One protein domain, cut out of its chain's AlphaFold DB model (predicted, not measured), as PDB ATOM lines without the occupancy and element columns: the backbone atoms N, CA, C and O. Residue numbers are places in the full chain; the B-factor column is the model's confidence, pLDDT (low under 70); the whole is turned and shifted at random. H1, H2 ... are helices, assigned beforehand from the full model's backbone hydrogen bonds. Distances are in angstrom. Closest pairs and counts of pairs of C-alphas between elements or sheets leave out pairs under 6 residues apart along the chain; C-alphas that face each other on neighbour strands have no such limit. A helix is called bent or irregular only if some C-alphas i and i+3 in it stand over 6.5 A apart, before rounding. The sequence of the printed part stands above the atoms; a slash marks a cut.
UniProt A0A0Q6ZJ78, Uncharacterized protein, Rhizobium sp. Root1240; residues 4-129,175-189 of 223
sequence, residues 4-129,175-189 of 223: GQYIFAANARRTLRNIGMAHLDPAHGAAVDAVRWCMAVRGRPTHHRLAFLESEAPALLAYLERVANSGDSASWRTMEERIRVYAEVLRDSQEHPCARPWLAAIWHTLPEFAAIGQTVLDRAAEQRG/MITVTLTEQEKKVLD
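Overview. This is residues 4 to 129 and 175 to 189 of the 223 residues of an uncharacterized protein of Rhizobium sp. Root1240 (UniProt A0A0Q6ZJ78). Picture a compact cluster of crossed helices built along one long bent helix, H6: H2 and H4, nearly parallel to each other, cross its arms H6a and H6b, and H5 crosses H6a as well. H1 crosses the first part of H2, H3 folds back into H4 as a helical hairpin, short H7 packs on residues 74 to 78 of H5, and residues 124 to 129 of H6 stick out. The printed part has 141 residues with seven named helices, H1 to H7 in chain order, and no named strand; the class is all helix. The radius of gyration of the C-alphas is 14.9 A, and they span 43 by 36 by 27 A.

Along the chain. Find C-alpha 4 at (28.709, 6.047, 31.165); from there H1 runs 20.8 A to residue 18. H2 follows at residues 26 to 41, 22.4 A long, then H3 at residues 47 to 56 and H4 at residues 58 to 69. H5 takes residues 73 to 93 and runs 30.5 A. By its hydrogen bonds H6, residues 101 to 129, was assigned as one helix, but it is bent: C-alphas 108 and 111 are 7.0 A apart. Its arms are H6a, residues 101 to 108, and H6b, residues 111 to 129, 26.5 A long and ending at C-alpha 129 at (56.206, 27.262, 14.106). H7, residues 182 to 187, ends at C-alpha 187 at (34.421, 30.735, 11.900).

Arrangement. Look first at Ala 12 and Gly 29, the closest C-alphas of H1 and H2, 4.2 A apart; the two helices touch, about perpendicular at 80 degrees, H2 with residues 26 to 33 alone. H2 touches H6a at a steep tilt of 66 degrees, closest at the C-alphas of Val 32 and Trp 107, 5.7 A. H3 and H4 form a hairpin at a steep tilt of 44 degrees, with the C-alphas of Leu 53 and Leu 61 closest at 5.6 A. H4 touches H6b, about perpendicular at 87 degrees; their closest C-alphas, Tyr 63 and Gly 117, are 4.1 A apart. H5 touches H6a, about perpendicular at 76 degrees, closest at the C-alphas of Ala 87 and Ala 105, 4.9 A. H7 touches H5, closest at the C-alphas of Ser 75 and Gln 183, 6.6 A. Among the pairs that stay apart are H1 and H5. In H1, H2, H3, H4, H5, H6a, H6b and H7 every O i to N i+4 pair is within hydrogen-bond range.

Size, cuts and confidence. The two C-alphas farthest apart are those of Gln 94 and Gly 129, at 47.3 A. Residues 130 to 174 are not printed, and C-alphas 129 and 175 are 24.1 A apart across this cut. Of the links printed whole, none is long. The mean pLDDT of the printed part is 92.3, with residues 95 and 129 under 70.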
ATOM      1  N   GLY A   4      28.551   5.095  32.269       91.19
ATOM      2  CA  GLY A   4      28.709   6.047  31.165       91.19
ATOM      3  C   GLY A   4      29.433   5.447  29.955       91.19
ATOM      4  O   GLY A   4      28.974   5.615  28.826       91.19
ATOM      5  N   GLN A   5      30.513   4.690  30.180       92.62
ATOM      6  CA  GLN A   5      31.244   4.001  29.109       92.62
ATOM      7  C   GLN A   5      30.369   2.949  28.424       92.62
ATOM      8  O   GLN A   5      30.405   2.818  27.201       92.62
ATOM      9  N   TYR A   6      29.570   2.212  29.202       95.31
ATOM     10  CA  TYR A   6      28.637   1.229  28.661       95.31
ATOM     11  C   TYR A   6      27.585   1.886  27.763       95.31
ATOM     12  O   TYR A   6      27.398   1.449  26.629       95.31
ATOM     13  N   ILE A   7      26.955   2.972  28.225       95.31
ATOM     14  CA  ILE A   7      25.958   3.719  27.444       95.31
ATOM     15  C   ILE A   7      26.583   4.267  26.157       95.31
ATOM     16  O   ILE A   7      26.005   4.113  25.083       95.31
ATOM     17  N   PHE A   8      27.777   4.854  26.245       95.38
ATOM     18  CA  PHE A   8      28.504   5.358  25.080       95.38
ATOM     19  C   PHE A   8      28.764   4.252  24.043       95.38
ATOM     20  O   PHE A   8      28.392   4.391  22.877       95.38
ATOM     21  N   ALA A   9      29.307   3.108  24.471       95.56
ATOM     22  CA  ALA A   9      29.580   1.979  23.583       95.56
ATOM     23  C   ALA A   9      28.298   1.341  23.014       95.56
ATOM     24  O   ALA A   9      28.271   0.897  21.864       95.56
ATOM     25  N   ALA A  10      27.222   1.280  23.801       96.94
ATOM     26  CA  ALA A  10      25.926   0.780  23.352       96.94
ATOM     27  C   ALA A  10      25.303   1.702  22.292       96.94
ATOM     28  O   ALA A  10      24.797   1.211  21.279       96.94
ATOM     29  N   ASN A  11      25.388   3.021  22.488       97.06
ATOM     30  CA  ASN A  11      24.912   4.012  21.525       97.06
ATOM     31  C   ASN A  11      25.683   3.921  20.210       97.06
ATOM     32  O   ASN A  11      25.050   3.843  19.163       97.06
ATOM     33  N   ALA A  12      27.013   3.814  20.256       97.44
ATOM     34  CA  ALA A  12      27.841   3.653  19.063       97.44
ATOM     35  C   ALA A  12      27.402   2.447  18.206       97.44
ATOM     36  O   ALA A  12      27.108   2.583  17.018       97.44
ATOM     37  N   ARG A  13      27.233   1.269  18.824       97.75
ATOM     38  CA  ARG A  13      26.744   0.063  18.123       97.75
ATOM     39  C   ARG A  13      25.308   0.213  17.622       97.75
ATOM     40  O   ARG A  13      24.954  -0.300  16.561       97.75
ATOM     41  N   ARG A  14      24.443   0.885  18.390       97.81
ATOM     42  CA  ARG A  14      23.062   1.161  17.974       97.81
ATOM     43  C   ARG A  14      23.028   2.074  16.752       97.81
ATOM     44  O   ARG A  14      22.244   1.810  15.849       97.81
ATOM     45  N   THR A  15      23.878   3.095  16.709       97.81
ATOM     46  CA  THR A  15      24.019   3.990  15.561       97.81
ATOM     47  C   THR A  15      24.408   3.211  14.312       97.81
ATOM     48  O   THR A  15      23.698   3.321  13.319       97.81
ATOM     49  N   LEU A  16      25.418   2.335  14.386       97.38
ATOM     50  CA  LEU A  16      25.814   1.493  13.249       97.38
ATOM     51  C   LEU A  16      24.682   0.602  12.730       97.38
ATOM     52  O   LEU A  16      24.445   0.546  11.526       97.38
ATOM     53  N   ARG A  17      23.931  -0.048  13.625       96.88
ATOM     54  CA  ARG A  17      22.753  -0.835  13.221       96.88
ATOM     55  C   ARG A  17      21.688   0.025  12.542       96.88
ATOM     56  O   ARG A  17      21.127  -0.386  11.535       96.88
ATOM     57  N   ASN A  18      21.428   1.219  13.071       96.81
ATOM     58  CA  ASN A  18      20.421   2.129  12.524       96.81
ATOM     59  C   ASN A  18      20.769   2.644  11.121       96.81
ATOM     60  O   ASN A  18      19.858   2.915  10.341       96.81
ATOM     61  N   ILE A  19      22.060   2.789  10.820       95.81
ATOM     62  CA  ILE A  19      22.547   3.201   9.500       95.81
ATOM     63  C   ILE A  19      22.893   2.003   8.609       95.81
ATOM     64  O   ILE A  19      23.514   2.195   7.582       95.81
ATOM     65  N   GLY A  20      22.546   0.765   8.978       93.56
ATOM     66  CA  GLY A  20      22.819  -0.412   8.139       93.56
ATOM     67  C   GLY A  20      24.299  -0.814   8.028       93.56
ATOM     68  O   GLY A  20      24.644  -1.648   7.202       93.56
ATOM     69  N   MET A  21      25.181  -0.277   8.876       94.25
ATOM     70  CA  MET A  21      26.634  -0.506   8.834       94.25
ATOM     71  C   MET A  21      27.145  -1.263  10.068       94.25
ATOM     72  O   MET A  21      28.199  -0.961  10.623       94.25
ATOM     73  N   ALA A  22      26.391  -2.263  10.534       95.00
ATOM     74  CA  ALA A  22      26.720  -3.027  11.745       95.00
ATOM     75  C   ALA A  22      28.053  -3.806  11.674       95.00
ATOM     76  O   ALA A  22      28.532  -4.267  12.706       95.00
ATOM     77  N   HIS A  23      28.618  -3.957  10.475       93.69
ATOM     78  CA  HIS A  23      29.882  -4.640  10.212       93.69
ATOM     79  C   HIS A  23      31.125  -3.756  10.440       93.69
ATOM     80  O   HIS A  23      32.229  -4.287  10.490       93.69
ATOM     81  N   LEU A  24      30.966  -2.432  10.568       94.62
ATOM     82  CA  LEU A  24      32.077  -1.504  10.813       94.62
ATOM     83  C   LEU A  24      32.520  -1.496  12.285       94.62
ATOM     84  O   LEU A  24      31.758  -1.875  13.180       94.62
ATOM     85  N   ASP A  25      33.734  -0.995  12.551       96.44
ATOM     86  CA  ASP A  25      34.194  -0.770  13.927       96.44
ATOM     87  C   ASP A  25      33.252   0.215  14.651       96.44
ATOM     88  O   ASP A  25      32.872   1.246  14.077       96.44
ATOM     89  N   PRO A  26      32.887  -0.041  15.925       96.75
ATOM     90  CA  PRO A  26      32.059   0.863  16.719       96.75
ATOM     91  C   PRO A  26      32.526   2.326  16.754       96.75
ATOM     92  O   PRO A  26      31.695   3.202  16.992       96.75
ATOM     93  N   ALA A  27      33.805   2.620  16.505       97.06
ATOM     94  CA  ALA A  27      34.339   3.974  16.391       97.06
ATOM     95  C   ALA A  27      33.586   4.826  15.351       97.06
ATOM     96  O   ALA A  27      33.298   5.994  15.610       97.06
ATOM     97  N   HIS A  28      33.152   4.240  14.231       97.50
ATOM     98  CA  HIS A  28      32.338   4.948  13.236       97.50
ATOM     99  C   HIS A  28      30.987   5.385  13.819       97.50
ATOM    100  O   HIS A  28      30.571   6.533  13.675       97.50
ATOM    101  N   GLY A  29      30.314   4.491  14.548       97.75
ATOM    102  CA  GLY A  29      29.055   4.818  15.218       97.75
ATOM    103  C   GLY A  29      29.222   5.836  16.345       97.75
ATOM    104  O   GLY A  29      28.315   6.634  16.589       97.75
ATOM    105  N   ALA A  30      30.372   5.822  17.021       98.19
ATOM    106  CA  ALA A  30      30.716   6.787  18.059       98.19
ATOM    107  C   ALA A  30      30.935   8.197  17.490       98.19
ATOM    108  O   ALA A  30      30.429   9.155  18.072       98.19
ATOM    109  N   ALA A  31      31.608   8.330  16.342       98.31
ATOM    110  CA  ALA A  31      31.780   9.617  15.664       98.31
ATOM    111  C   ALA A  31      30.440  10.219  15.219       98.31
ATOM    112  O   ALA A  31      30.164  11.385  15.502       98.31
ATOM    113  N   VAL A  32      29.562   9.406  14.621       98.25
ATOM    114  CA  VAL A  32      28.206   9.838  14.245       98.25
ATOM    115  C   VAL A  32      27.399  10.274  15.470       98.25
ATOM    116  O   VAL A  32      26.757  11.325  15.443       98.25
ATOM    117  N   ASP A  33      27.423   9.501  16.565       97.62
ATOM    118  CA  ASP A  33      26.705   9.880  17.792       97.62
ATOM    119  C   ASP A  33      27.284  11.148  18.434       97.62
ATOM    120  O   ASP A  33      26.527  11.943  18.990       97.62
ATOM    121  N   ALA A  34      28.599  11.373  18.337       98.06
ATOM    122  CA  ALA A  34      29.235  12.591  18.823       98.06
ATOM    123  C   ALA A  34      28.768  13.826  18.044       98.06
ATOM    124  O   ALA A  34      28.292  14.776  18.663       98.06
ATOM    125  N   VAL A  35      28.805  13.777  16.707       98.12
ATOM    126  CA  VAL A  35      28.294  14.849  15.838       98.12
ATOM    127  C   VAL A  35      26.817  15.123  16.117       98.12
ATOM    128  O   VAL A  35      26.437  16.255  16.413       98.12
ATOM    129  N   ARG A  36      25.984  14.077  16.106       97.62
ATOM    130  CA  ARG A  36      24.550  14.181  16.400       97.62
ATOM    131  C   ARG A  36      24.300  14.852  17.754       97.62
ATOM    132  O   ARG A  36      23.406  15.688  17.868       97.62
ATOM    133  N   TRP A  37      25.049  14.464  18.785       96.88
ATOM    134  CA  TRP A  37      24.908  15.040  20.119       96.88
ATOM    135  C   TRP A  37      25.307  16.519  20.129       96.88
ATOM    136  O   TRP A  37      24.534  17.330  20.632       96.88
ATOM    137  N   CYS A  38      26.442  16.879  19.519       96.94
ATOM    138  CA  CYS A  38      26.899  18.266  19.407       96.94
ATOM    139  C   CYS A  38      25.872  19.154  18.706       96.94
ATOM    140  O   CYS A  38      25.577  20.232  19.206       96.94
ATOM    141  N   MET A  39      25.263  18.677  17.617       95.31
ATOM    142  CA  MET A  39      24.188  19.404  16.935       95.31
ATOM    143  C   MET A  39      22.953  19.589  17.824       95.31
ATOM    144  O   MET A  39      22.356  20.662  17.838       95.31
ATOM    145  N   ALA A  40      22.570  18.554  18.578       95.44
ATOM    146  CA  ALA A  40      21.381  18.591  19.426       95.44
ATOM    147  C   ALA A  40      21.520  19.579  20.592       95.44
ATOM    148  O   ALA A  40      20.557  20.263  20.930       95.44
ATOM    149  N   VAL A  41      22.704  19.652  21.205       95.50
ATOM    150  CA  VAL A  41      22.955  20.554  22.342       95.50
ATOM    151  C   VAL A  41      23.596  21.878  21.933       95.50
ATOM    152  O   VAL A  41      23.751  22.754  22.777       95.50
ATOM    153  N   ARG A  42      23.987  22.011  20.659       94.88
ATOM    154  CA  ARG A  42      24.765  23.132  20.111       94.88
ATOM    155  C   ARG A  42      25.992  23.457  20.961       94.88
ATOM    156  O   ARG A  42      26.209  24.598  21.356       94.88
ATOM    157  N   GLY A  43      26.783  22.431  21.271       95.06
ATOM    158  CA  GLY A  43      27.884  22.542  22.225       95.06
ATOM    159  C   GLY A  43      29.040  21.583  21.972       95.06
ATOM    160  O   GLY A  43      28.968  20.676  21.139       95.06
ATOM    161  N   ARG A  44      30.125  21.801  22.724       95.44
ATOM    162  CA  ARG A  44      31.370  21.024  22.637       95.44
ATOM    163  C   ARG A  44      31.177  19.588  23.126       95.44
ATOM    164  O   ARG A  44      30.460  19.397  24.110       95.44
ATOM    165  N   PRO A  45      31.854  18.592  22.524       95.56
ATOM    166  CA  PRO A  45      31.868  17.229  23.047       95.56
ATOM    167  C   PRO A  45      32.310  17.181  24.517       95.56
ATOM    168  O   PRO A  45      33.228  17.887  24.920       95.56
ATOM    169  N   THR A  46      31.691  16.310  25.318       94.56
ATOM    170  CA  THR A  46      32.031  16.133  26.741       94.56
ATOM    171  C   THR A  46      32.232  14.662  27.114       94.56
ATOM    172  O   THR A  46      31.814  13.742  26.397       94.56
ATOM    173  N   HIS A  47      32.866  14.428  28.267       94.00
ATOM    174  CA  HIS A  47      33.048  13.108  28.883       94.00
ATOM    175  C   HIS A  47      33.622  12.054  27.913       94.00
ATOM    176  O   HIS A  47      34.706  12.226  27.366       94.00
ATOM    177  N   HIS A  48      32.904  10.945  27.689       95.75
ATOM    178  CA  HIS A  48      33.360   9.841  26.839       95.75
ATOM    179  C   HIS A  48      33.429  10.199  25.354       95.75
ATOM    180  O   HIS A  48      34.221   9.591  24.641       95.75
ATOM    181  N   ARG A  49      32.646  11.183  24.891       96.31
ATOM    182  CA  ARG A  49      32.741  11.674  23.507       96.31
ATOM    183  C   ARG A  49      34.033  12.442  23.301       96.31
ATOM    184  O   ARG A  49      34.713  12.196  22.317       96.31
ATOM    185  N   LEU A  50      34.371  13.316  24.252       96.81
ATOM    186  CA  LEU A  50      35.625  14.063  24.228       96.81
ATOM    187  C   LEU A  50      36.821  13.103  24.215       96.81
ATOM    188  O   LEU A  50      37.570  13.102  23.250       96.81
ATOM    189  N   ALA A  51      36.904  12.193  25.191       96.25
ATOM    190  CA  ALA A  51      38.003  11.226  25.272       96.25
ATOM    191  C   ALA A  51      38.131  10.336  24.016       96.25
ATOM    192  O   ALA A  51      39.234   9.997  23.581       96.25
ATOM    193  N   PHE A  52      37.001   9.947  23.415       96.44
ATOM    194  CA  PHE A  52      36.991   9.221  22.145       96.44
ATOM    195  C   PHE A  52      37.542  10.074  20.998       96.44
ATOM    196  O   PHE A  52      38.429   9.623  20.284       96.44
ATOM    197  N   LEU A  53      37.049  11.299  20.818       97.25
ATOM    198  CA  LEU A  53      37.478  12.153  19.712       97.25
ATOM    199  C   LEU A  53      38.946  12.574  19.854       97.25
ATOM    200  O   LEU A  53      39.681  12.538  18.873       97.25
ATOM    201  N   GLU A  54      39.404  12.874  21.071       96.25
ATOM    202  CA  GLU A  54      40.811  13.176  21.361       96.25
ATOM    203  C   GLU A  54      41.743  12.054  20.908       96.25
ATOM    204  O   GLU A  54      42.831  12.330  20.405       96.25
ATOM    205  N   SER A  55      41.320  10.796  21.070       94.06
ATOM    206  CA  SER A  55      42.129   9.613  20.765       94.06
ATOM    207  C   SER A  55      41.971   9.116  19.327       94.06
ATOM    208  O   SER A  55      42.976   8.752  18.715       94.06
ATOM    209  N   GLU A  56      40.771   9.168  18.755       94.81
ATOM    210  CA  GLU A  56      40.439   8.503  17.486       94.81
ATOM    211  C   GLU A  56      40.247   9.485  16.317       94.81
ATOM    212  O   GLU A  56      40.523   9.126  15.174       94.81
ATOM    213  N   ALA A  57      39.803  10.723  16.567       95.56
ATOM    214  CA  ALA A  57      39.543  11.716  15.516       95.56
ATOM    215  C   ALA A  57      39.788  13.164  15.986       95.56
ATOM    216  O   ALA A  57      38.841  13.946  16.116       95.56
ATOM    217  N   PRO A  58      41.059  13.546  16.215       95.94
ATOM    218  CA  PRO A  58      41.407  14.879  16.704       95.94
ATOM    219  C   PRO A  58      41.009  15.994  15.728       95.94
ATOM    220  O   PRO A  58      40.615  17.069  16.164       95.94
ATOM    221  N   ALA A  59      41.043  15.737  14.418       95.44
ATOM    222  CA  ALA A  59      40.578  16.698  13.422       95.44
ATOM    223  C   ALA A  59      39.065  16.952  13.554       95.44
ATOM    224  O   ALA A  59      38.627  18.092  13.675       95.44
ATOM    225  N   LEU A  60      38.255  15.893  13.667       97.44
ATOM    226  CA  LEU A  60      36.817  16.036  13.918       97.44
ATOM    227  C   LEU A  60      36.536  16.773  15.238       97.44
ATOM    228  O   LEU A  60      35.616  17.589  15.295       97.44
ATOM    229  N   LEU A  61      37.330  16.517  16.287       97.69
ATOM    230  CA  LEU A  61      37.246  17.274  17.538       97.69
ATOM    231  C   LEU A  61      37.470  18.769  17.298       97.69
ATOM    232  O   LEU A  61      36.631  19.567  17.707       97.69
ATOM    233  N   ALA A  62      38.555  19.133  16.611       96.25
ATOM    234  CA  ALA A  62      38.913  20.523  16.343       96.25
ATOM    235  C   ALA A  62      37.792  21.272  15.609       96.25
ATOM    236  O   ALA A  62      37.428  22.380  16.007       96.25
ATOM    237  N   TYR A  63      37.177  20.643  14.601       96.44
ATOM    238  CA  TYR A  63      36.019  21.213  13.911       96.44
ATOM    239  C   TYR A  63      34.839  21.453  14.864       96.44
ATOM    240  O   TYR A  63      34.322  22.568  14.946       96.44
ATOM    241  N   LEU A  64      34.429  20.430  15.624       97.00
ATOM    242  CA  LEU A  64      33.284  20.526  16.538       97.00
ATOM    243  C   LEU A  64      33.508  21.560  17.645       97.00
ATOM    244  O   LEU A  64      32.578  22.270  18.029       97.00
ATOM    245  N   GLU A  65      34.731  21.665  18.156       95.69
ATOM    246  CA  GLU A  65      35.092  22.685  19.134       95.69
ATOM    247  C   GLU A  65      35.054  24.081  18.534       95.69
ATOM    248  O   GLU A  65      34.542  24.995  19.176       95.69
ATOM    249  N   ARG A  66      35.529  24.256  17.300       93.88
ATOM    250  CA  ARG A  66      35.506  25.555  16.627       93.88
ATOM    251  C   ARG A  66      34.082  26.021  16.333       93.88
ATOM    252  O   ARG A  66      33.751  27.164  16.640       93.88
ATOM    253  N   VAL A  67      33.224  25.127  15.836       93.88
ATOM    254  CA  VAL A  67      31.791  25.400  15.628       93.88
ATOM    255  C   VAL A  67      31.099  25.749  16.946       93.88
ATOM    256  O   VAL A  67      30.295  26.674  16.989       93.88
ATOM    257  N   ALA A  68      31.416  25.050  18.037       94.12
ATOM    258  CA  ALA A  68      30.822  25.345  19.336       94.12
ATOM    259  C   ALA A  68      31.340  26.652  19.956       94.12
ATOM    260  O   ALA A  68      30.564  27.387  20.563       94.12
ATOM    261  N   ASN A  69      32.627  26.959  19.791       92.62
ATOM    262  CA  ASN A  69      33.254  28.161  20.338       92.62
ATOM    263  C   ASN A  69      32.857  29.438  19.591       92.62
ATOM    264  O   ASN A  69      32.946  30.514  20.174       92.62
ATOM    265  N   SER A  70      32.411  29.347  18.334       88.44
ATOM    266  CA  SER A  70      31.958  30.530  17.593       88.44
ATOM    267  C   SER A  70      30.722  31.183  18.216       88.44
ATOM    268  O   SER A  70      30.469  32.360  17.974       88.44
ATOM    269  N   GLY A  71      29.923  30.425  18.982       81.38
ATOM    270  CA  GLY A  71      28.667  30.892  19.577       81.38
ATOM    271  C   GLY A  71      27.587  31.279  18.555       81.38
ATOM    272  O   GLY A  71      26.485  31.667  18.941       81.38
ATOM    273  N   ASP A  72      27.873  31.157  17.256       85.62
ATOM    274  CA  ASP A  72      27.023  31.633  16.174       85.62
ATOM    275  C   ASP A  72      26.113  30.513  15.657       85.62
ATOM    276  O   ASP A  72      26.560  29.442  15.232       85.62
ATOM    277  N   SER A  73      24.808  30.793  15.627       90.56
ATOM    278  CA  SER A  73      23.801  29.902  15.044       90.56
ATOM    279  C   SER A  73      24.029  29.636  13.554       90.56
ATOM    280  O   SER A  73      23.584  28.600  13.061       90.56
ATOM    281  N   ALA A  74      24.699  30.538  12.828       91.06
ATOM    282  CA  ALA A  74      25.040  30.316  11.428       91.06
ATOM    283  C   ALA A  74      26.028  29.156  11.252       91.06
ATOM    284  O   ALA A  74      25.842  28.361  10.340       91.06
ATOM    285  N   SER A  75      26.983  28.971  12.168       91.12
ATOM    286  CA  SER A  75      27.948  27.858  12.118       91.12
ATOM    287  C   SER A  75      27.255  26.497  12.199       91.12
ATOM    288  O   SER A  75      27.523  25.597  11.406       91.12
ATOM    289  N   TRP A  76      26.298  26.365  13.122       94.62
ATOM    290  CA  TRP A  76      25.490  25.152  13.255       94.62
ATOM    291  C   TRP A  76      24.589  24.920  12.040       94.62
ATOM    292  O   TRP A  76      24.437  23.779  11.610       94.62
ATOM    293  N   ARG A  77      24.027  25.991  11.461       94.75
ATOM    294  CA  ARG A  77      23.241  25.907  10.221       94.75
ATOM    295  C   ARG A  77      24.088  25.448   9.036       94.75
ATOM    296  O   ARG A  77      23.628  24.600   8.289       94.75
ATOM    297  N   THR A  78      25.311  25.950   8.887       94.06
ATOM    298  CA  THR A  78      26.233  25.511   7.828       94.06
ATOM    299  C   THR A  78      26.564  24.026   7.948       94.06
ATOM    300  O   THR A  78      26.511  23.298   6.959       94.06
ATOM    301  N   MET A  79      26.835  23.550   9.165       95.31
ATOM    302  CA  MET A  79      27.061  22.127   9.422       95.31
ATOM    303  C   MET A  79      25.829  21.277   9.067       95.31
ATOM    304  O   MET A  79      25.955  20.223   8.444       95.31
ATOM    305  N   GLU A  80      24.633  21.733   9.449       96.69
ATOM    306  CA  GLU A  80      23.374  21.067   9.111       96.69
ATOM    307  C   GLU A  80      23.121  21.042   7.599       96.69
ATOM    308  O   GLU A  80      22.682  20.018   7.082       96.69
ATOM    309  N   GLU A  81      23.431  22.127   6.888       95.94
ATOM    310  CA  GLU A  81      23.266  22.224   5.437       95.94
ATOM    311  C   GLU A  81      24.146  21.211   4.704       95.94
ATOM    312  O   GLU A  81      23.649  20.473   3.857       95.94
ATOM    313  N   ARG A  82      25.419  21.068   5.102       95.06
ATOM    314  CA  ARG A  82      26.293  20.013   4.562       95.06
ATOM    315  C   ARG A  82      25.678  18.625   4.740       95.06
ATOM    316  O   ARG A  82      25.652  17.834   3.806       95.06
ATOM    317  N   ILE A  83      25.126  18.329   5.919       97.19
ATOM    318  CA  ILE A  83      24.453  17.041   6.170       97.19
ATOM    319  C   ILE A  83      23.198  16.899   5.308       97.19
ATOM    320  O   ILE A  83      22.919  15.807   4.811       97.19
ATOM    321  N   ARG A  84      22.444  17.982   5.108       96.69
ATOM    322  CA  ARG A  84      21.227  17.982   4.294       96.69
ATOM    323  C   ARG A  84      21.515  17.639   2.837       96.69
ATOM    324  O   ARG A  84      20.819  16.778   2.310       96.69
ATOM    325  N   VAL A  85      22.574  18.198   2.250       94.31
ATOM    326  CA  VAL A  85      23.013  17.858   0.886       94.31
ATOM    327  C   VAL A  85      23.249  16.351   0.748       94.31
ATOM    328  O   VAL A  85      22.694  15.714  -0.144       94.31
ATOM    329  N   TYR A  86      23.978  15.728   1.680       92.56
ATOM    330  CA  TYR A  86      24.167  14.271   1.655       92.56
ATOM    331  C   TYR A  86      22.870  13.498   1.903       92.56
ATOM    332  O   TYR A  86      22.657  12.443   1.312       92.56
ATOM    333  N   ALA A  87      21.982  13.998   2.765       93.69
ATOM    334  CA  ALA A  87      20.690  13.366   3.006       93.69
ATOM    335  C   ALA A  87      19.790  13.372   1.758       93.69
ATOM    336  O   ALA A  87      19.002  12.443   1.583       93.69
ATOM    337  N   GLU A  88      19.891  14.399   0.914       92.94
ATOM    338  CA  GLU A  88      19.206  14.481  -0.380       92.94
ATOM    339  C   GLU A  88      19.818  13.504  -1.383       92.94
ATOM    340  O   GLU A  88      19.097  12.671  -1.926       92.94
ATOM    341  N   VAL A  89      21.148  13.480  -1.515       90.81
ATOM    342  CA  VAL A  89      21.852  12.529  -2.395       90.81
ATOM    343  C   VAL A  89      21.521  11.071  -2.048       90.81
ATOM    344  O   VAL A  89      21.223  10.270  -2.936       90.81
ATOM    345  N   LEU A  90      21.517  10.710  -0.760       90.31
ATOM    346  CA  LEU A  90      21.151   9.359  -0.307       90.31
ATOM    347  C   LEU A  90      19.679   9.023  -0.580       90.31
ATOM    348  O   LEU A  90      19.327   7.866  -0.805       90.31
ATOM    349  N   ARG A  91      18.795  10.025  -0.539       88.56
ATOM    350  CA  ARG A  91      17.375   9.834  -0.848       88.56
ATOM    351  C   ARG A  91      17.169   9.581  -2.339       88.56
ATOM    352  O   ARG A  91      16.409   8.678  -2.685       88.56
ATOM    353  N   ASP A  92      17.837  10.357  -3.181       88.94
ATOM    354  CA  ASP A  92      17.635  10.347  -4.630       88.94
ATOM    355  C   ASP A  92      18.280   9.130  -5.297       88.94
ATOM    356  O   ASP A  92      17.694   8.528  -6.194       88.94
ATOM    357  N   SER A  93      19.457   8.723  -4.820       83.56
ATOM    358  CA  SER A  93      20.168   7.546  -5.335       83.56
ATOM    359  C   SER A  93      19.503   6.219  -4.950       83.56
ATOM    360  O   SER A  93      19.731   5.207  -5.607       83.56
ATOM    361  N   GLN A  94      18.704   6.193  -3.873       76.56
ATOM    362  CA  GLN A  94      18.287   4.967  -3.167       76.56
ATOM    363  C   GLN A  94      19.453   4.041  -2.777       76.56
ATOM    364  O   GLN A  94      19.244   2.903  -2.343       76.56
ATOM    365  N   GLU A  95      20.683   4.530  -2.885       69.38
ATOM    366  CA  GLU A  95      21.874   3.865  -2.409       69.38
ATOM    367  C   GLU A  95      21.885   4.090  -0.898       69.38
ATOM    368  O   GLU A  95      21.898   5.224  -0.426       69.38
ATOM    369  N   HIS A  96      21.831   3.003  -0.124       75.62
ATOM    370  CA  HIS A  96      21.847   3.002   1.349       75.62
ATOM    371  C   HIS A  96      20.486   3.095   2.086       75.62
ATOM    372  O   HIS A  96      20.323   3.903   3.014       75.62
ATOM    373  N   PRO A  97      19.504   2.217   1.780       82.00
ATOM    374  CA  PRO A  97      18.275   2.132   2.566       82.00
ATOM    375  C   PRO A  97      18.603   1.737   4.013       82.00
ATOM    376  O   PRO A  97      19.114   0.653   4.295       82.00
ATOM    377  N   CYS A  98      18.299   2.623   4.960       90.19
ATOM    378  CA  CYS A  98      18.549   2.388   6.379       90.19
ATOM    379  C   CYS A  98      17.437   2.965   7.262       90.19
ATOM    380  O   CYS A  98      16.653   3.821   6.852       90.19
ATOM    381  N   ALA A  99      17.375   2.510   8.516       90.88
ATOM    382  CA  ALA A  99      16.325   2.907   9.456       90.88
ATOM    383  C   ALA A  99      16.422   4.381   9.892       90.88
ATOM    384  O   ALA A  99      15.454   4.949  10.403       90.88
ATOM    385  N   ARG A 100      17.600   5.003   9.758       93.88
ATOM    386  CA  ARG A 100      17.846   6.402  10.135       93.88
ATOM    387  C   ARG A 100      18.672   7.117   9.052       93.88
ATOM    388  O   ARG A 100      19.866   7.327   9.270       93.88
ATOM    389  N   PRO A 101      18.049   7.569   7.949       93.06
ATOM    390  CA  PRO A 101      18.753   8.226   6.842       93.06
ATOM    391  C   PRO A 101      19.563   9.456   7.267       93.06
ATOM    392  O   PRO A 101      20.684   9.644   6.818       93.06
ATOM    393  N   TRP A 102      19.058  10.249   8.219       95.69
ATOM    394  CA  TRP A 102      19.799  11.403   8.742       95.69
ATOM    395  C   TRP A 102      21.114  11.023   9.443       95.69
ATOM    396  O   TRP A 102      22.108  11.730   9.333       95.69
ATOM    397  N   LEU A 103      21.149   9.891  10.157       96.94
ATOM    398  CA  LEU A 103      22.391   9.418  10.779       96.94
ATOM    399  C   LEU A 103      23.370   8.877   9.733       96.94
ATOM    400  O   LEU A 103      24.576   8.991   9.931       96.94
ATOM    401  N   ALA A 104      22.862   8.300   8.640       95.88
ATOM    402  CA  ALA A 104      23.698   7.903   7.514       95.88
ATOM    403  C   ALA A 104      24.291   9.140   6.829       95.88
ATOM    404  O   ALA A 104      25.496   9.185   6.619       95.88
ATOM    405  N   ALA A 105      23.500  10.190   6.602       96.62
ATOM    406  CA  ALA A 105      24.003  11.457   6.073       96.62
ATOM    407  C   ALA A 105      25.118  12.052   6.952       96.62
ATOM    408  O   ALA A 105      26.159  12.431   6.430       96.62
ATOM    409  N   ILE A 106      24.957  12.038   8.285       97.88
ATOM    410  CA  ILE A 106      26.033  12.427   9.217       97.88
ATOM    411  C   ILE A 106      27.282  11.560   9.025       97.88
ATOM    412  O   ILE A 106      28.393  12.074   9.078       97.88
ATOM    413  N   TRP A 107      27.123  10.246   8.844       96.81
ATOM    414  CA  TRP A 107      28.255   9.349   8.611       96.81
ATOM    415  C   TRP A 107      29.014   9.720   7.331       96.81
ATOM    416  O   TRP A 107      30.240   9.799   7.356       96.81
ATOM    417  N   HIS A 108      28.290  10.012   6.247       94.88
ATOM    418  CA  HIS A 108      28.882  10.393   4.966       94.88
ATOM    419  C   HIS A 108      29.551  11.775   4.990       94.88
ATOM    420  O   HIS A 108      30.490  11.986   4.230       94.88
ATOM    421  N   THR A 109      29.151  12.683   5.887       97.06
ATOM    422  CA  THR A 109      29.814  13.989   6.060       97.06
ATOM    423  C   THR A 109      30.995  13.980   7.028       97.06
ATOM    424  O   THR A 109      31.733  14.964   7.084       97.06
ATOM    425  N   LEU A 110      31.233  12.894   7.778       97.50
ATOM    426  CA  LEU A 110      32.380  12.814   8.697       97.50
ATOM    427  C   LEU A 110      33.731  13.135   8.036       97.50
ATOM    428  O   LEU A 110      34.512  13.850   8.669       97.50
ATOM    429  N   PRO A 111      34.035  12.657   6.812       96.62
ATOM    430  CA  PRO A 111      35.288  12.991   6.143       96.62
ATOM    431  C   PRO A 111      35.416  14.488   5.868       96.62
ATOM    432  O   PRO A 111      36.502  15.036   6.023       96.62
ATOM    433  N   GLU A 112      34.311  15.169   5.538       96.62
ATOM    434  CA  GLU A 112      34.339  16.613   5.298       96.62
ATOM    435  C   GLU A 112      34.646  17.369   6.581       96.62
ATOM    436  O   GLU A 112      35.558  18.188   6.619       96.62
ATOM    437  N   PHE A 113      33.939  17.048   7.662       96.88
ATOM    438  CA  PHE A 113      34.181  17.683   8.955       96.88
ATOM    439  C   PHE A 113      35.593  17.418   9.475       96.88
ATOM    440  O   PHE A 113      36.213  18.313  10.045       96.88
ATOM    441  N   ALA A 114      36.122  16.213   9.260       96.38
ATOM    442  CA  ALA A 114      37.498  15.897   9.609       96.38
ATOM    443  C   ALA A 114      38.499  16.685   8.752       96.38
ATOM    444  O   ALA A 114      39.445  17.228   9.307       96.38
ATOM    445  N   ALA A 115      38.285  16.809   7.440       94.62
ATOM    446  CA  ALA A 115      39.157  17.595   6.566       94.62
ATOM    447  C   ALA A 115      39.173  19.080   6.958       94.62
ATOM    448  O   ALA A 115      40.240  19.672   7.090       94.62
ATOM    449  N   ILE A 116      38.006  19.666   7.237       94.19
ATOM    450  CA  ILE A 116      37.903  21.046   7.731       94.19
ATOM    451  C   ILE A 116      38.581  21.183   9.099       94.19
ATOM    452  O   ILE A 116      39.290  22.142   9.369       94.19
ATOM    453  N   GLY A 117      38.386  20.219   9.993       94.44
ATOM    454  CA  GLY A 117      39.063  20.216  11.282       94.44
ATOM    455  C   GLY A 117      40.581  20.069  11.174       94.44
ATOM    456  O   GLY A 117      41.305  20.611  12.005       94.44
ATOM    457  N   GLN A 118      41.073  19.387  10.140       94.12
ATOM    458  CA  GLN A 118      42.500  19.268   9.874       94.12
ATOM    459  C   GLN A 118      43.095  20.625   9.485       94.12
ATOM    460  O   GLN A 118      44.131  20.980  10.034       94.12
ATOM    461  N   THR A 119      42.403  21.440   8.677       91.94
ATOM    462  CA  THR A 119      42.892  22.796   8.349       91.94
ATOM    463  C   THR A 119      43.021  23.687   9.589       91.94
ATOM    464  O   THR A 119      43.945  24.494   9.681       91.94
ATOM    465  N   VAL A 120      42.148  23.507  10.590       90.88
ATOM    466  CA  VAL A 120      42.261  24.188  11.894       90.88
ATOM    467  C   VAL A 120      43.523  23.766  12.639       90.88
ATOM    468  O   VAL A 120      44.214  24.608  13.215       90.88
ATOM    469  N   LEU A 121      43.817  22.464  12.654       91.75
ATOM    470  CA  LEU A 121      45.007  21.930  13.314       91.75
ATOM    471  C   LEU A 121      46.292  22.371  12.608       91.75
ATOM    472  O   LEU A 121      47.243  22.750  13.290       91.75
ATOM    473  N   ASP A 122      46.300  22.358  11.277       90.31
ATOM    474  CA  ASP A 122      47.455  22.738  10.462       90.31
ATOM    475  C   ASP A 122      47.813  24.212  10.688       90.31
ATOM    476  O   ASP A 122      48.945  24.516  11.064       90.31
ATOM    477  N   ARG A 123      46.832  25.124  10.631       86.38
ATOM    478  CA  ARG A 123      47.054  26.549  10.939       86.38
ATOM    479  C   ARG A 123      47.555  26.768  12.366       86.38
ATOM    480  O   ARG A 123      48.442  27.587  12.604       86.38
ATOM    481  N   ALA A 124      47.005  26.044  13.340       86.00
ATOM    482  CA  ALA A 124      47.471  26.137  14.722       86.00
ATOM    483  C   ALA A 124      48.925  25.650  14.877       86.00
ATOM    484  O   ALA A 124      49.653  26.151  15.737       86.00
ATOM    485  N   ALA A 125      49.356  24.683  14.064       86.25
ATOM    486  CA  ALA A 125      50.742  24.231  14.020       86.25
ATOM    487  C   ALA A 125      51.657  25.261  13.337       86.25
ATOM    488  O   ALA A 125      52.725  25.555  13.872       86.25
ATOM    489  N   GLU A 126      51.221  25.865  12.229       84.06
ATOM    490  CA  GLU A 126      51.944  26.941  11.536       84.06
ATOM    491  C   GLU A 126      52.183  28.141  12.459       84.06
ATOM    492  O   GLU A 126      53.321  28.571  12.631       84.06
ATOM    493  N   GLN A 127      51.150  28.618  13.158       79.69
ATOM    494  CA  GLN A 127      51.275  29.727  14.113       79.69
ATOM    495  C   GLN A 127      52.264  29.430  15.251       79.69
ATOM    496  O   GLN A 127      52.948  30.333  15.730       79.69
ATOM    497  N   ARG A 128      52.376  28.165  15.683       77.19
ATOM    498  CA  ARG A 128      53.380  27.749  16.678       77.19
ATOM    499  C   ARG A 128      54.790  27.686  16.092       77.19
ATOM    500  O   ARG A 128      55.736  28.001  16.807       77.19
ATOM    501  N   GLY A 129      54.929  27.296  14.826       58.47
ATOM    502  CA  GLY A 129      56.206  27.262  14.106       58.47
ATOM    503  C   GLY A 129      56.752  28.643  13.730       58.47
ATOM    504  O   GLY A 129      57.953  28.780  13.533       58.47
ATOM    505  N   MET A 175      40.706  10.564   3.264       82.38
ATOM    506  CA  MET A 175      41.253  11.905   3.074       82.38
ATOM    507  C   MET A 175      40.574  12.538   1.865       82.38
ATOM    508  O   MET A 175      40.610  11.975   0.771       82.38
ATOM    509  N   ILE A 176      39.952  13.695   2.068       85.62
ATOM    510  CA  ILE A 176      39.280  14.447   1.012       85.62
ATOM    511  C   ILE A 176      39.655  15.923   1.098       85.62
ATOM    512  O   ILE A 176      39.953  16.441   2.174       85.62
ATOM    513  N   THR A 177      39.617  16.607  -0.040       83.81
ATOM    514  CA  THR A 177      39.724  18.065  -0.098       83.81
ATOM    515  C   THR A 177      38.323  18.659  -0.057       83.81
ATOM    516  O   THR A 177      37.432  18.191  -0.765       83.81
ATOM    517  N   VAL A 178      38.123  19.687   0.766       87.38
ATOM    518  CA  VAL A 178      36.817  20.326   0.953       87.38
ATOM    519  C   VAL A 178      36.915  21.803   0.618       87.38
ATOM    520  O   VAL A 178      37.766  22.512   1.150       87.38
ATOM    521  N   THR A 179      36.004  22.286  -0.223       87.44
ATOM    522  CA  THR A 179      35.803  23.723  -0.414       87.44
ATOM    523  C   THR A 179      35.049  24.286   0.789       87.44
ATOM    524  O   THR A 179      33.933  23.856   1.099       87.44
ATOM    525  N   LEU A 180      35.674  25.232   1.490       85.19
ATOM    526  CA  LEU A 180      35.087  25.887   2.656       85.19
ATOM    527  C   LEU A 180      34.026  26.900   2.234       85.19
ATOM    528  O   LEU A 180      34.235  27.681   1.305       85.19
ATOM    529  N   THR A 181      32.910  26.920   2.956       85.00
ATOM    530  CA  THR A 181      31.912  27.988   2.828       85.00
ATOM    531  C   THR A 181      32.432  29.283   3.455       85.00
ATOM    532  O   THR A 181      33.291  29.248   4.333       85.00
ATOM    533  N   GLU A 182      31.876  30.433   3.073       85.06
ATOM    534  CA  GLU A 182      32.261  31.728   3.662       85.06
ATOM    535  C   GLU A 182      32.077  31.767   5.184       85.06
ATOM    536  O   GLU A 182      32.925  32.278   5.915       85.06
ATOM    537  N   GLN A 183      31.008  31.144   5.690       85.38
ATOM    538  CA  GLN A 183      30.793  31.038   7.130       85.38
ATOM    539  C   GLN A 183      31.871  30.180   7.799       85.38
ATOM    540  O   GLN A 183      32.319  30.515   8.890       85.38
ATOM    541  N   GLU A 184      32.301  29.086   7.172       84.69
ATOM    542  CA  GLU A 184      33.401  28.281   7.701       84.69
ATOM    543  C   GLU A 184      34.712  29.044   7.642       84.69
ATOM    544  O   GLU A 184      35.399  29.085   8.648       84.69
ATOM    545  N   LYS A 185      35.034  29.737   6.548       85.12
ATOM    546  CA  LYS A 185      36.232  30.586   6.506       85.12
ATOM    547  C   LYS A 185      36.235  31.586   7.661       85.12
ATOM    548  O   LYS A 185      37.196  31.635   8.418       85.12
ATOM    549  N   LYS A 186      35.118  32.284   7.886       84.00
ATOM    550  CA  LYS A 186      34.959  33.222   9.005       84.00
ATOM    551  C   LYS A 186      35.118  32.551  10.372       84.00
ATOM    552  O   LYS A 186      35.862  33.027  11.220       84.00
ATOM    553  N   VAL A 187      34.413  31.447  10.609       80.25
ATOM    554  CA  VAL A 187      34.421  30.735  11.900       80.25
ATOM    555  C   VAL A 187      35.781  30.124  12.186       80.25
ATOM    556  O   VAL A 187      36.213  30.080  13.332       80.25
ATOM    557  N   LEU A 188      36.466  29.649  11.158       74.88
ATOM    558  CA  LEU A 188      37.791  29.062  11.253       74.88
ATOM    559  C   LEU A 188      38.890  30.134  11.258       74.88
ATOM    560  O   LEU A 188      40.046  29.777  11.445       74.88
ATOM    561  N   ASP A 189      38.524  31.422  11.173       71.06
ATOM    562  CA  ASP A 189      39.437  32.571  11.054       71.06
ATOM    563  C   ASP A 189      40.348  32.484   9.814       71.06
ATOM    564  O   ASP A 189      41.414  33.069   9.756       71.06
TER     565      ASP A 189